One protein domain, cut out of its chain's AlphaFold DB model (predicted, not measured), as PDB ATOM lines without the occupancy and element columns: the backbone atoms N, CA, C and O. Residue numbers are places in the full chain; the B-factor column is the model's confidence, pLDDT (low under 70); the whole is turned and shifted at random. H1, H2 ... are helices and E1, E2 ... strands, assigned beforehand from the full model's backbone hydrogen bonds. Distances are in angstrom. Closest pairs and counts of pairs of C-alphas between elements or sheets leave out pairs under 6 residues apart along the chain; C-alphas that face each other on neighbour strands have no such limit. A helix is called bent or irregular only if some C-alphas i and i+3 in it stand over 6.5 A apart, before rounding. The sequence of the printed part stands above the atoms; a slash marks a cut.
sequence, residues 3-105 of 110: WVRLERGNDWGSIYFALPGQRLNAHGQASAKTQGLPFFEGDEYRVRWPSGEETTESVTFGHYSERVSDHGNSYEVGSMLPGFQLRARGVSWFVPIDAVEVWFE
ATOM      1  N   TRP A   3     -19.185  25.160 171.140       95.12
ATOM      2  CA  TRP A   3     -19.653  24.074 171.992       95.12
ATOM      3  C   TRP A   3     -20.902  23.479 171.366       95.12
ATOM      4  O   TRP A   3     -21.869  24.197 171.115       95.12
ATOM      5  N   VAL A   4     -20.853  22.185 171.078       95.25
ATOM      6  CA  VAL A   4     -21.922  21.486 170.381       95.25
ATOM      7  C   VAL A   4     -22.349  20.294 171.212       95.25
ATOM      8  O   VAL A   4     -21.531  19.453 171.578       95.25
ATOM      9  N   ARG A   5     -23.649  20.185 171.466       96.00
ATOM     10  CA  ARG A   5     -24.244  18.933 171.919       96.00
ATOM     11  C   ARG A   5     -24.610  18.096 170.699       96.00
ATOM     12  O   ARG A   5     -25.447  18.516 169.905       96.00
ATOM     13  N   LEU A   6     -23.968  16.943 170.542       95.31
ATOM     14  CA  LEU A   6     -24.214  16.068 169.397       95.31
ATOM     15  C   LEU A   6     -25.603  15.430 169.465       95.31
ATOM     16  O   LEU A   6     -26.119  15.123 170.541       95.31
ATOM     17  N   GLU A   7     -26.188  15.191 168.296       94.94
ATOM     18  CA  GLU A   7     -27.453  14.480 168.169       94.94
ATOM     19  C   GLU A   7     -27.208  12.985 167.985       94.94
ATOM     20  O   GLU A   7     -26.461  12.567 167.099       94.94
ATOM     21  N   ARG A   8     -27.893  12.167 168.789       94.00
ATOM     22  CA  ARG A   8     -27.905  10.712 168.628       94.00
ATOM     23  C   ARG A   8     -28.844  10.305 167.491       94.00
ATOM     24  O   ARG A   8     -30.049  10.578 167.525       94.00
ATOM     25  N   GLY A   9     -28.291   9.625 166.497       91.81
ATOM     26  CA  GLY A   9     -29.002   8.934 165.429       91.81
ATOM     27  C   GLY A   9     -29.086   7.433 165.677       91.81
ATOM     28  O   GLY A   9     -28.252   6.858 166.374       91.81
ATOM     29  N   ASN A  10     -30.111   6.807 165.103       89.69
ATOM     30  CA  ASN A  10     -30.314   5.365 165.136       89.69
ATOM     31  C   ASN A  10     -30.677   4.899 163.723       89.69
ATOM     32  O   ASN A  10     -31.683   5.336 163.164       89.69
ATOM     33  N   ASP A  11     -29.828   4.051 163.154       87.31
ATOM     34  CA  ASP A  11     -30.002   3.421 161.851       87.31
ATOM     35  C   ASP A  11     -30.134   1.906 162.069       87.31
ATOM     36  O   ASP A  11     -29.143   1.176 162.095       87.31
ATOM     37  N   TRP A  12     -31.365   1.451 162.331       82.06
ATOM     38  CA  TRP A  12     -31.709   0.041 162.588       82.06
ATOM     39  C   TRP A  12     -30.912  -0.625 163.723       82.06
ATOM     40  O   TRP A  12     -30.456  -1.762 163.605       82.06
ATOM     41  N   GLY A  13     -30.742   0.077 164.841       81.44
ATOM     42  CA  GLY A  13     -29.956  -0.378 165.989       81.44
ATOM     43  C   GLY A  13     -28.477   0.016 165.925       81.44
ATOM     44  O   GLY A  13     -27.743  -0.144 166.898       81.44
ATOM     45  N   SER A  14     -28.025   0.564 164.793       84.69
ATOM     46  CA  SER A  14     -26.709   1.184 164.685       84.69
ATOM     47  C   SER A  14     -26.784   2.620 165.190       84.69
ATOM     48  O   SER A  14     -27.319   3.509 164.517       84.69
ATOM     49  N   ILE A  15     -26.264   2.855 166.392       91.31
ATOM     50  CA  ILE A  15     -26.188   4.201 166.960       91.31
ATOM     51  C   ILE A  15     -25.022   4.970 166.340       91.31
ATOM     52  O   ILE A  15     -23.901   4.473 166.267       91.31
ATOM     53  N   TYR A  16     -25.285   6.209 165.937       92.56
ATOM     54  CA  TYR A  16     -24.278   7.154 165.457       92.56
ATOM     55  C   TYR A  16     -24.543   8.546 166.029       92.56
ATOM     56  O   TYR A  16     -25.621   8.814 166.561       92.56
ATOM     57  N   PHE A  17     -23.569   9.444 165.909       94.25
ATOM     58  CA  PHE A  17     -23.699  10.828 166.359       94.25
ATOM     59  C   PHE A  17     -23.454  11.783 165.202       94.25
ATOM     60  O   PHE A  17     -22.585  11.531 164.371       94.25
ATOM     61  N   ALA A  18     -24.225  12.861 165.153       94.44
ATOM     62  CA  ALA A  18     -24.144  13.885 164.122       94.44
ATOM     63  C   ALA A  18     -24.135  15.281 164.755       94.44
ATOM     64  O   ALA A  18     -24.518  15.460 165.918       94.44
ATOM     65  N   LEU A  19     -23.721  16.283 163.978       92.94
ATOM     66  CA  LEU A  19     -23.922  17.679 164.361       92.94
ATOM     67  C   LEU A  19     -25.430  18.009 164.413       92.94
ATOM     68  O   LEU A  19     -26.223  17.366 163.715       92.94
ATOM     69  N   PRO A  20     -25.842  19.017 165.205       91.94
ATOM     70  CA  PRO A  20     -27.233  19.442 165.292       91.94
ATOM     71  C   PRO A  20     -27.866  19.695 163.925       91.94
ATOM     72  O   PRO A  20     -27.291  20.382 163.079       91.94
ATOM     73  N   GLY A  21     -29.051  19.126 163.701       89.81
ATOM     74  CA  GLY A  21     -29.775  19.234 162.434       89.81
ATOM     75  C   GLY A  21     -29.231  18.378 161.282       89.81
ATOM     76  O   GLY A  21     -29.865  18.330 160.232       89.81
ATOM     77  N   GLN A  22     -28.114  17.667 161.463       90.94
ATOM     78  CA  GLN A  22     -27.523  16.790 160.440       90.94
ATOM     79  C   GLN A  22     -27.830  15.308 160.668       90.94
ATOM     80  O   GLN A  22     -27.382  14.455 159.912       90.94
ATOM     81  N   ARG A  23     -28.626  14.957 161.684       89.50
ATOM     82  CA  ARG A  23     -28.960  13.553 161.970       89.50
ATOM     83  C   ARG A  23     -29.610  12.830 160.787       89.50
ATOM     84  O   ARG A  23     -29.442  11.618 160.665       89.50
ATOM     85  N   LEU A  24     -30.364  13.539 159.949       88.44
ATOM     86  CA  LEU A  24     -31.069  12.978 158.799       88.44
ATOM     87  C   LEU A  24     -30.441  13.461 157.488       88.44
ATOM     88  O   LEU A  24     -29.995  14.599 157.387       88.44
ATOM     89  N   ASN A  25     -30.449  12.605 156.468       85.50
ATOM     90  CA  ASN A  25     -30.078  12.994 155.108       85.50
ATOM     91  C   ASN A  25     -31.150  13.907 154.463       85.50
ATOM     92  O   ASN A  25     -32.215  14.148 155.034       85.50
ATOM     93  N   ALA A  26     -30.912  14.364 153.228       85.25
ATOM     94  CA  ALA A  26     -31.841  15.228 152.485       85.25
ATOM     95  C   ALA A  26     -33.240  14.615 152.238       85.25
ATOM     96  O   ALA A  26     -34.180  15.335 151.912       85.25
ATOM     97  N   HIS A  27     -33.391  13.298 152.404       85.19
ATOM     98  CA  HIS A  27     -34.662  12.579 152.293       85.19
ATOM     99  C   HIS A  27     -35.323  12.315 153.657       85.19
ATOM    100  O   HIS A  27     -36.334  11.619 153.719       85.19
ATOM    101  N   GLY A  28     -34.766  12.845 154.752       85.75
ATOM    102  CA  GLY A  28     -35.292  12.657 156.103       85.75
ATOM    103  C   GLY A  28     -34.977  11.290 156.717       85.75
ATOM    104  O   GLY A  28     -35.656  10.881 157.654       85.75
ATOM    105  N   GLN A  29     -33.978  10.567 156.203       85.44
ATOM    106  CA  GLN A  29     -33.610   9.231 156.684       85.44
ATOM    107  C   GLN A  29     -32.357   9.272 157.560       85.44
ATOM    108  O   GLN A  29     -31.420  10.026 157.285       85.44
ATOM    109  N   ALA A  30     -32.324   8.420 158.584       86.25
ATOM    110  CA  ALA A  30     -31.121   8.170 159.364       86.25
ATOM    111  C   ALA A  30     -30.078   7.439 158.504       86.25
ATOM    112  O   ALA A  30     -30.424   6.533 157.747       86.25
ATOM    113  N   SER A  31     -28.810   7.845 158.583       86.44
ATOM    114  CA  SER A  31     -27.722   7.135 157.909       86.44
ATOM    115  C   SER A  31     -26.387   7.394 158.592       86.44
ATOM    116  O   SER A  31     -25.765   8.448 158.406       86.44
ATOM    117  N   ALA A  32     -25.911   6.383 159.319       83.19
ATOM    118  CA  ALA A  32     -24.609   6.429 159.980       83.19
ATOM    119  C   ALA A  32     -23.462   6.650 158.978       83.19
ATOM    120  O   ALA A  32     -22.485   7.321 159.287       83.19
ATOM    121  N   LYS A  33     -23.599   6.133 157.748       84.00
ATOM    122  CA  LYS A  33     -22.558   6.211 156.710       84.00
ATOM    123  C   LYS A  33     -22.305   7.624 156.193       84.00
ATOM    124  O   LYS A  33     -21.186   7.918 155.794       84.00
ATOM    125  N   THR A  34     -23.343   8.458 156.124       84.69
ATOM    126  CA  THR A  34     -23.236   9.795 155.516       84.69
ATOM    127  C   THR A  34     -23.218  10.927 156.530       84.69
ATOM    128  O   THR A  34     -22.659  11.971 156.229       84.69
ATOM    129  N   GLN A  35     -23.856  10.742 157.688       89.25
ATOM    130  CA  GLN A  35     -24.022  11.799 158.693       89.25
ATOM    131  C   GLN A  35     -23.298  11.491 160.010       89.25
ATOM    132  O   GLN A  35     -23.225  12.347 160.888       89.25
ATOM    133  N   GLY A  36     -22.803  10.262 160.176       89.38
ATOM    134  CA  GLY A  36     -22.088   9.852 161.373       89.38
ATOM    135  C   GLY A  36     -20.710  10.495 161.448       89.38
ATOM    136  O   GLY A  36     -19.903  10.371 160.526       89.38
ATOM    137  N   LEU A  37     -20.434  11.146 162.571       92.06
ATOM    138  CA  LEU A  37     -19.099  11.602 162.917       92.06
ATOM    139  C   LEU A  37     -18.240  10.396 163.332       92.06
ATOM    140  O   LEU A  37     -18.705   9.559 164.115       92.06
ATOM    141  N   PRO A  38     -17.001  10.282 162.824       92.06
ATOM    142  CA  PRO A  38     -16.083   9.246 163.262       92.06
ATOM    143  C   PRO A  38     -15.520   9.592 164.646       92.06
ATOM    144  O   PRO A  38     -15.126  10.727 164.898       92.06
ATOM    145  N   PHE A  39     -15.448   8.589 165.518       92.94
ATOM    146  CA  PHE A  39     -14.760   8.666 166.804       92.94
ATOM    147  C   PHE A  39     -13.790   7.502 166.904       92.94
ATOM    148  O   PHE A  39     -14.152   6.374 166.551       92.94
ATOM    149  N   PHE A  40     -12.593   7.757 167.416       94.94
ATOM    150  CA  PHE A  40     -11.601   6.728 167.678       94.94
ATOM    151  C   PHE A  40     -11.247   6.702 169.161       94.94
ATOM    152  O   PHE A  40     -11.307   7.709 169.866       94.94
ATOM    153  N   GLU A  41     -10.935   5.510 169.664       95.88
ATOM    154  CA  GLU A  41     -10.575   5.347 171.068       95.88
ATOM    155  C   GLU A  41      -9.251   6.066 171.333       95.88
ATOM    156  O   GLU A  41      -8.278   5.874 170.604       95.88
ATOM    157  N   GLY A  42      -9.229   6.903 172.368       95.81
ATOM    158  CA  GLY A  42      -8.090   7.751 172.700       95.81
ATOM    159  C   GLY A  42      -8.118   9.152 172.084       95.81
ATOM    160  O   GLY A  42      -7.304   9.970 172.508       95.81
ATOM    161  N   ASP A  43      -9.037   9.468 171.160       95.44
ATOM    162  CA  ASP A  43      -9.171  10.835 170.633       95.44
ATOM    163  C   ASP A  43      -9.459  11.823 171.770       95.44
ATOM    164  O   ASP A  43     -10.336  11.580 172.597       95.44
ATOM    165  N   GLU A  44      -8.763  12.956 171.804       95.88
ATOM    166  CA  GLU A  44      -8.978  13.978 172.828       95.88
ATOM    167  C   GLU A  44      -9.977  15.037 172.362       95.88
ATOM    168  O   GLU A  44      -9.814  15.656 171.309       95.88
ATOM    169  N   TYR A  45     -10.987  15.299 173.188       95.50
ATOM    170  CA  TYR A  45     -11.955  16.369 172.971       95.50
ATOM    171  C   TYR A  45     -12.001  17.289 174.182       95.50
ATOM    172  O   TYR A  45     -11.937  16.848 175.329       95.50
ATOM    173  N   ARG A  46     -12.186  18.589 173.933       97.00
ATOM    174  CA  ARG A  46     -12.625  19.497 174.994       97.00
ATOM    175  C   ARG A  46     -14.101  19.234 175.261       97.00
ATOM    176  O   ARG A  46     -14.918  19.318 174.341       97.00
ATOM    177  N   VAL A  47     -14.421  18.952 176.513       97.06
ATOM    178  CA  VAL A  47     -15.753  18.602 176.995       97.06
ATOM    179  C   VAL A  47     -16.219  19.686 177.949       97.06
ATOM    180  O   VAL A  47     -15.475  20.099 178.835       97.06
ATOM    181  N   ARG A  48     -17.465  20.127 177.793       97.50
ATOM    182  CA  ARG A  48     -18.163  20.914 178.800       97.50
ATOM    183  C   ARG A  48     -19.268  20.067 179.415       97.50
ATOM    184  O   ARG A  48     -20.206  19.625 178.746       97.50
ATOM    185  N   TRP A  49     -19.133  19.841 180.714       95.88
ATOM    186  CA  TRP A  49     -20.045  19.035 181.512       95.88
ATOM    187  C   TRP A  49     -21.341  19.796 181.822       95.88
ATOM    188  O   TRP A  49     -21.343  21.028 181.833       95.88
ATOM    189  N   PRO A  50     -22.439  19.104 182.182       94.25
ATOM    190  CA  PRO A  50     -23.682  19.757 182.605       94.25
ATOM    191  C   PRO A  50     -23.530  20.693 183.815       94.25
ATOM    192  O   PRO A  50     -24.368  21.565 184.021       94.25
ATOM    193  N   SER A  51     -22.472  20.523 184.618       92.69
ATOM    194  CA  SER A  51     -22.112  21.436 185.712       92.69
ATOM    195  C   SER A  51     -21.563  22.787 185.230       92.69
ATOM    196  O   SER A  51     -21.449  23.708 186.035       92.69
ATOM    197  N   GLY A  52     -21.204  22.906 183.948       94.94
ATOM    198  CA  GLY A  52     -20.486  24.040 183.366       94.94
ATOM    199  C   GLY A  52     -18.961  23.926 183.451       94.94
ATOM    200  O   GLY A  52     -18.266  24.777 182.905       94.94
ATOM    201  N   GLU A  53     -18.434  22.892 184.112       95.12
ATOM    202  CA  GLU A  53     -16.998  22.600 184.130       95.12
ATOM    203  C   GLU A  53     -16.510  22.211 182.728       95.12
ATOM    204  O   GLU A  53     -17.209  21.507 181.998       95.12
ATOM    205  N   GLU A  54     -15.311  22.660 182.361       96.81
ATOM    206  CA  GLU A  54     -14.668  22.335 181.088       96.81
ATOM    207  C   GLU A  54     -13.399  21.518 181.342       96.81
ATOM    208  O   GLU A  54     -12.535  21.939 182.111       96.81
ATOM    209  N   THR A  55     -13.268  20.375 180.674       96.06
ATOM    210  CA  THR A  55     -12.086  19.506 180.749       96.06
ATOM    211  C   THR A  55     -11.661  19.042 179.354       96.06
ATOM    212  O   THR A  55     -12.347  19.298 178.363       96.06
ATOM    213  N   THR A  56     -10.502  18.392 179.261       96.56
ATOM    214  CA  THR A  56     -10.094  17.640 178.070       96.56
ATOM    215  C   THR A  56     -10.151  16.166 178.424       96.56
ATOM    216  O   THR A  56      -9.519  15.755 179.393       96.56
ATOM    217  N   GLU A  57     -10.899  15.391 177.649       96.62
ATOM    218  CA  GLU A  57     -11.126  13.971 177.903       96.62
ATOM    219  C   GLU A  57     -10.778  13.144 176.672       96.62
ATOM    220  O   GLU A  57     -11.029  13.559 175.538       96.62
ATOM    221  N   SER A  58     -10.256  11.943 176.906       97.12
ATOM    222  CA  SER A  58     -10.057  10.950 175.857       97.12
ATOM    223  C   SER A  58     -11.336  10.144 175.634       97.12
ATOM    224  O   SER A  58     -11.964   9.667 176.585       97.12
ATOM    225  N   VAL A  59     -11.704   9.950 174.372       97.19
ATOM    226  CA  VAL A  59     -12.834   9.112 173.974       97.19
ATOM    227  C   VAL A  59     -12.566   7.662 174.366       97.19
ATOM    228  O   VAL A  59     -11.503   7.101 174.099       97.19
ATOM    229  N   THR A  60     -13.571   7.034 174.957       97.25
ATOM    230  CA  THR A  60     -13.650   5.593 175.200       97.25
ATOM    231  C   THR A  60     -14.979   5.062 174.669       97.25
ATOM    232  O   THR A  60     -15.866   5.840 174.305       97.25
ATOM    233  N   PHE A  61     -15.149   3.740 174.648       96.44
ATOM    234  CA  PHE A  61     -16.375   3.106 174.185       96.44
ATOM    235  C   PHE A  61     -17.056   2.297 175.287       96.44
ATOM    236  O   PHE A  61     -16.452   1.439 175.928       96.44
ATOM    237  N   GLY A  62     -18.347   2.557 175.480       94.50
ATOM    238  CA  GLY A  62     -19.214   1.808 176.381       94.50
ATOM    239  C   GLY A  62     -20.134   0.865 175.613       94.50
ATOM    240  O   GLY A  62     -20.628   1.211 174.539       94.50
ATOM    241  N   HIS A  63     -20.403  -0.312 176.178       92.38
ATOM    242  CA  HIS A  63     -21.440  -1.195 175.651       92.38
ATOM    243  C   HIS A  63     -22.816  -0.542 175.783       92.38
ATOM    244  O   HIS A  63     -23.186  -0.038 176.845       92.38
ATOM    245  N   TYR A  64     -23.590  -0.611 174.710       90.06
ATOM    246  CA  TYR A  64     -24.985  -0.214 174.669       90.06
ATOM    247  C   TYR A  64     -25.815  -1.347 174.097       90.06
ATOM    248  O   TYR A  64     -25.392  -2.037 173.172       90.06
ATOM    249  N   SER A  65     -27.001  -1.535 174.654       89.94
ATOM    250  CA  SER A  65     -28.009  -2.404 174.077       89.94
ATOM    251  C   SER A  65     -29.343  -1.684 174.053       89.94
ATOM    252  O   SER A  65     -29.696  -0.939 174.970       89.94
ATOM    253  N   GLU A  66     -30.096  -1.921 172.992       87.81
ATOM    254  CA  GLU A  66     -31.482  -1.500 172.902       87.81
ATOM    255  C   GLU A  66     -32.338  -2.606 172.311       87.81
ATOM    256  O   GLU A  66     -31.868  -3.475 171.574       87.81
ATOM    257  N   ARG A  67     -33.626  -2.566 172.638       89.00
ATOM    258  CA  ARG A  67     -34.602  -3.489 172.080       89.00
ATOM    259  C   ARG A  67     -35.270  -2.834 170.881       89.00
ATOM    260  O   ARG A  67     -35.969  -1.836 171.039       89.00
ATOM    261  N   VAL A  68     -35.089  -3.429 169.710       85.81
ATOM    262  CA  VAL A  68     -35.704  -2.984 168.456       85.81
ATOM    263  C   VAL A  68     -36.890  -3.889 168.144       85.81
ATOM    264  O   VAL A  68     -36.832  -5.101 168.364       85.81
ATOM    265  N   SER A  69     -37.978  -3.298 167.650       86.81
ATOM    266  CA  SER A  69     -39.154  -4.028 167.180       86.81
ATOM    267  C   SER A  69     -39.281  -3.886 165.670       86.81
ATOM    268  O   SER A  69     -39.360  -2.769 165.167       86.81
ATOM    269  N   ASP A  70     -39.338  -5.013 164.968       84.56
ATOM    270  CA  ASP A  70     -39.470  -5.049 163.513       84.56
ATOM    271  C   ASP A  70     -40.392  -6.195 163.078       84.56
ATOM    272  O   ASP A  70     -40.289  -7.318 163.575       84.56
ATOM    273  N   HIS A  71     -41.338  -5.893 162.185       84.94
ATOM    274  CA  HIS A  71     -42.332  -6.836 161.656       84.94
ATOM    275  C   HIS A  71     -43.000  -7.755 162.708       84.94
ATOM    276  O   HIS A  71     -43.240  -8.936 162.463       84.94
ATOM    277  N   GLY A  72     -43.308  -7.222 163.898       88.88
ATOM    278  CA  GLY A  72     -43.941  -7.972 164.997       88.88
ATOM    279  C   GLY A  72     -42.979  -8.816 165.845       88.88
ATOM    280  O   GLY A  72     -43.403  -9.420 166.827       88.88
ATOM    281  N   ASN A  73     -41.689  -8.822 165.513       88.50
ATOM    282  CA  ASN A  73     -40.629  -9.411 166.320       88.50
ATOM    283  C   ASN A  73     -39.967  -8.338 167.187       88.50
ATOM    284  O   ASN A  73     -40.084  -7.140 166.936       88.50
ATOM    285  N   SER A  74     -39.273  -8.755 168.242       89.94
ATOM    286  CA  SER A  74     -38.420  -7.856 169.019       89.94
ATOM    287  C   SER A  74     -37.141  -8.558 169.417       89.94
ATOM    288  O   SER A  74     -37.185  -9.676 169.927       89.94
ATOM    289  N   TYR A  75     -36.023  -7.885 169.205       87.94
ATOM    290  CA  TYR A  75     -34.693  -8.407 169.475       87.94
ATOM    291  C   TYR A  75     -33.828  -7.321 170.108       87.94
ATOM    292  O   TYR A  75     -34.094  -6.127 169.962       87.94
ATOM    293  N   GLU A  76     -32.818  -7.744 170.861       90.56
ATOM    294  CA  GLU A  76     -31.805  -6.836 171.385       90.56
ATOM    295  C   GLU A  76     -30.715  -6.637 170.337       90.56
ATOM    296  O   GLU A  76     -30.201  -7.601 169.767       90.56
ATOM    297  N   VAL A  77     -30.368  -5.380 170.095       88.44
ATOM    298  CA  VAL A  77     -29.223  -4.991 169.280       88.44
ATOM    299  C   VAL A  77     -28.191  -4.377 170.208       88.44
ATOM    300  O   VAL A  77     -28.513  -3.504 171.013       88.44
ATOM    301  N   GLY A  78     -26.958  -4.870 170.119       87.75
ATOM    302  CA  GLY A  78     -25.817  -4.323 170.840       87.75
ATOM    303  C   GLY A  78     -24.983  -3.418 169.938       87.75
ATOM    304  O   GLY A  78     -24.707  -3.775 168.793       87.75
ATOM    305  N   SER A  79     -24.537  -2.285 170.468       88.12
ATOM    306  CA  SER A  79     -23.578  -1.394 169.819       88.12
ATOM    307  C   SER A  79     -22.537  -0.886 170.819       88.12
ATOM    308  O   SER A  79     -22.651  -1.085 172.031       88.12
ATOM    309  N   MET A  80     -21.498  -0.235 170.304       91.75
ATOM    310  CA  MET A  80     -20.532   0.499 171.117       91.75
ATOM    311  C   MET A  80     -20.835   1.990 170.993       91.75
ATOM    312  O   MET A  80     -20.982   2.494 169.879       91.75
ATOM    313  N   LEU A  81     -20.937   2.694 172.118       94.88
ATOM    314  CA  LEU A  81     -21.124   4.142 172.136       94.88
ATOM    315  C   LEU A  81     -19.810   4.836 172.471       94.88
ATOM    316  O   LEU A  81     -19.248   4.523 173.519       94.88
ATOM    317  N   PRO A  82     -19.342   5.801 171.663       96.69
ATOM    318  CA  PRO A  82     -18.339   6.752 172.112       96.69
ATOM    319  C   PRO A  82     -18.845   7.572 173.306       96.69
ATOM    320  O   PRO A  82     -20.021   7.947 173.404       96.69
ATOM    321  N   GLY A  83     -17.931   7.867 174.216       97.44
ATOM    322  CA  GLY A  83     -18.169   8.675 175.402       97.44
ATOM    323  C   GLY A  83     -16.885   8.882 176.192       97.44
ATOM    324  O   GLY A  83     -15.787   8.704 175.668       97.44
ATOM    325  N   PHE A  84     -17.028   9.235 177.462       97.12
ATOM    326  CA  PHE A  84     -15.917   9.585 178.345       97.12
ATOM    327  C   PHE A  84     -16.025   8.829 179.671       97.12
ATOM    328  O   PHE A  84     -17.131   8.505 180.119       97.12
ATOM    329  N   GLN A  85     -14.891   8.560 180.321       95.62
ATOM    330  CA  GLN A  85     -14.890   8.078 181.702       95.62
ATOM    331  C   GLN A  85     -14.800   9.254 182.666       95.62
ATOM    332  O   GLN A  85     -13.739   9.839 182.853       95.62
ATOM    333  N   LEU A  86     -15.903   9.555 183.345       91.50
ATOM    334  CA  LEU A  86     -15.904  10.538 184.418       91.50
ATOM    335  C   LEU A  86     -15.575   9.852 185.743       91.50
ATOM    336  O   LEU A  86     -16.337   9.006 186.220       91.50
ATOM    337  N   ARG A  87     -14.479  10.264 186.385       89.94
ATOM    338  CA  ARG A  87     -14.145   9.820 187.741       89.94
ATOM    339  C   ARG A  87     -14.520  10.882 188.764       89.94
ATOM    340  O   ARG A  87     -13.849  11.900 188.881       89.94
ATOM    341  N   ALA A  88     -15.530  10.608 189.582       85.06
ATOM    342  CA  ALA A  88     -15.902  11.487 190.687       85.06
ATOM    343  C   ALA A  88     -16.112  10.688 191.977       85.06
ATOM    344  O   ALA A  88     -16.711   9.615 191.993       85.06
ATOM    345  N   ARG A  89     -15.585  11.214 193.091       89.00
ATOM    346  CA  ARG A  89     -15.705  10.602 194.431       89.00
ATOM    347  C   ARG A  89     -15.283   9.121 194.472       89.00
ATOM    348  O   ARG A  89     -15.870   8.321 195.190       89.00
ATOM    349  N   GLY A  90     -14.263   8.761 193.690       90.38
ATOM    350  CA  GLY A  90     -13.721   7.400 193.634       90.38
ATOM    351  C   GLY A  90     -14.496   6.418 192.749       90.38
ATOM    352  O   GLY A  90     -14.019   5.302 192.570       90.38
ATOM    353  N   VAL A  91     -15.619   6.825 192.156       92.50
ATOM    354  CA  VAL A  91     -16.404   6.012 191.219       92.50
ATOM    355  C   VAL A  91     -16.115   6.468 189.790       92.50
ATOM    356  O   VAL A  91     -15.929   7.661 189.552       92.50
ATOM    357  N   SER A  92     -16.036   5.514 188.859       91.81
ATOM    358  CA  SER A  92     -15.938   5.784 187.422       91.81
ATOM    359  C   SER A  92     -17.295   5.537 186.771       91.81
ATOM    360  O   SER A  92     -17.893   4.479 186.978       91.81
ATOM    361  N   TRP A  93     -17.773   6.510 186.003       92.88
ATOM    362  CA  TRP A  93     -18.987   6.407 185.204       92.88
ATOM    363  C   TRP A  93     -18.658   6.592 183.731       92.88
ATOM    364  O   TRP A  93     -17.924   7.507 183.362       92.88
ATOM    365  N   PHE A  94     -19.256   5.757 182.886       95.62
ATOM    366  CA  PHE A  94     -19.291   6.015 181.456       95.62
ATOM    367  C   PHE A  94     -20.350   7.079 181.164       95.62
ATOM    368  O   PHE A  94     -21.521   6.911 181.514       95.62
ATOM    369  N   VAL A  95     -19.934   8.166 180.522       96.12
ATOM    370  CA  VAL A  95     -20.809   9.256 180.098       96.12
ATOM    371  C   VAL A  95     -20.855   9.256 178.569       96.12
ATOM    372  O   VAL A  95     -19.837   9.558 177.945       96.12
ATOM    373  N   PRO A  96     -21.999   8.913 177.949       96.00
ATOM    374  CA  PRO A  96     -22.161   8.980 176.499       96.00
ATOM    375  C   PRO A  96     -21.869  10.382 175.959       96.00
ATOM    376  O   PRO A  96     -22.202  11.378 176.605       96.00
ATOM    377  N   ILE A  97     -21.296  10.472 174.759       96.25
ATOM    378  CA  ILE A  97     -20.869  11.756 174.184       96.25
ATOM    379  C   ILE A  97     -22.015  12.768 173.977       96.25
ATOM    380  O   ILE A  97     -21.800  13.971 174.056       96.25
ATOM    381  N   ASP A  98     -23.255  12.309 173.790       95.56
ATOM    382  CA  ASP A  98     -24.454  13.154 173.650       95.56
ATOM    383  C   ASP A  98     -25.047  13.650 174.984       95.56
ATOM    384  O   ASP A  98     -26.032  14.405 175.013       95.56
ATOM    385  N   ALA A  99     -24.463  13.245 176.113       96.38
ATOM    386  CA  ALA A  99     -24.814  13.759 177.434       96.38
ATOM    387  C   ALA A  99     -24.068  15.059 177.792       96.38
ATOM    388  O   ALA A  99     -24.407  15.691 178.794       96.38
ATOM    389  N   VAL A 100     -23.086  15.463 176.982       97.00
ATOM    390  CA  VAL A 100     -22.204  16.616 177.213       97.00
ATOM    391  C   VAL A 100     -22.136  17.516 175.978       97.00
ATOM    392  O   VAL A 100     -22.632  17.163 174.906       97.00
ATOM    393  N   GLU A 101     -21.533  18.695 176.124       97.62
ATOM    394  CA  GLU A 101     -21.128  19.510 174.979       97.62
ATOM    395  C   GLU A 101     -19.657  19.239 174.658       97.62
ATOM    396  O   GLU A 101     -18.823  19.115 175.552       97.62
ATOM    397  N   VAL A 102     -19.329  19.183 173.375       96.38
ATOM    398  CA  VAL A 102     -17.977  18.944 172.865       96.38
ATOM    399  C   VAL A 102     -17.569  20.103 171.967       96.38
ATOM    400  O   VAL A 102     -18.380  20.629 171.200       96.38
ATOM    401  N   TRP A 103     -16.321  20.552 172.088       95.25
ATOM    402  CA  TRP A 103     -15.802  21.622 171.242       95.25
ATOM    403  C   TRP A 103     -15.528  21.077 169.845       95.25
ATOM    404  O   TRP A 103     -14.606  20.288 169.656       95.25
ATOM    405  N   PHE A 104     -16.318  21.514 168.869       88.19
ATOM    406  CA  PHE A 104     -16.132  21.138 167.475       88.19
ATOM    407  C   PHE A 104     -15.653  22.329 166.655       88.19
ATOM    408  O   PHE A 104     -16.188  23.446 166.732       88.19
ATOM    409  N   GLU A 105     -14.669  22.074 165.798       80.69
ATOM    410  CA  GLU A 105     -14.401  22.943 164.667       80.69
ATOM    411  C   GLU A 105     -15.525  22.747 163.656       80.69
ATOM    412  O   GLU A 105     -15.556  21.787 162.895       80.69
TER     413      GLU A 105
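AT A GLANCE: This is residues 3 to 105 of the 110 residues of an uncharacterized protein of Labilithrix luteola (UniProt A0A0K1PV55). A long, bent, strongly twisted ribbon of three strands, E5, E6 and E7, runs along the domain; the E1 and E2 hairpin is partly face to face with it as a loose sandwich, with the short helix H1 next to E2. A second small sheet, E4, E3 and E8, stands near the bend of E6, and E4 runs on into E5. The printed part has 103 residues, with eight named strands and one named helix in the order E1, E2, H1, E3, E4, E5, E6, E7, E8; the class is mostly strand. The three sheets, E1 - E2, E4 - E3 - E8 and E5 - E6 - E7, are antiparallel throughout. The whole is compact, with a radius of gyration of the C-alphas of 14.8 A and spans of 45 by 31 by 23 A.

IN THESE COORDINATES: E1 is residues 7 to 11, 13.0 A long, with C-alpha 7 at (-27.453, 14.480, 168.169), and E2 is residues 14 to 18, 13.0 A. H1 is residues 32 to 35, 5.6 A. E3 is residues 44 to 48, 13.0 A, and E4 is residues 54 to 58, 13.4 A. E5 is residues 60 to 70, 30.3 A. E6, residues 73 to 88, measures 40.5 A and bends by 68 degrees at residue 84, C-alpha (-15.917, 9.585, 178.345). E7 is residues 91 to 96, 16.1 A. E8 is residues 101 to 104, 9.2 A, ending with C-alpha 104 at (-16.132, 21.138, 167.475).

HOW THE PARTS SIT: E5, E6 and E7 form a meander, each strand the antiparallel neighbour of the one before. The pairing is staggered: residues 73 to 83 of E6 pair with E5, N 64 and O 79 being 2.9 A apart, and residues 83 to 88 with E7, N 86 and O 93 being 2.9 A apart. This sheet and E1 with E2 form a sandwich, two sheets face to face, with strands at 47 degrees; the closest C-alphas of E2 and E6 are those of Ser 14 and Ser 79, 6.5 A. E1 and E2 are a hairpin, with N 9 and O 16 2.8 A apart. The closest C-alphas of E2 and H1 are those of Tyr 16 and Ala 32, 5.5 A. H1 is too short for an O i to N i+4 pair, and its one O i to N i+3 pair is not within hydrogen-bond range. In the third sheet E3 is the inner strand, with N 47 and O 55 of E4 2.8 A apart and N 48 and O 101 of E8 2.8 A apart. E7 and E8 are apart.

THE WHOLE: The C-alphas of His 27 and Gly 90 are the two farthest apart, 46.6 A. The printed part has no cut. The link from E2 to H1, 13 residues, is long. The mean pLDDT of the printed part is 91.7, and no printed residue is under 70.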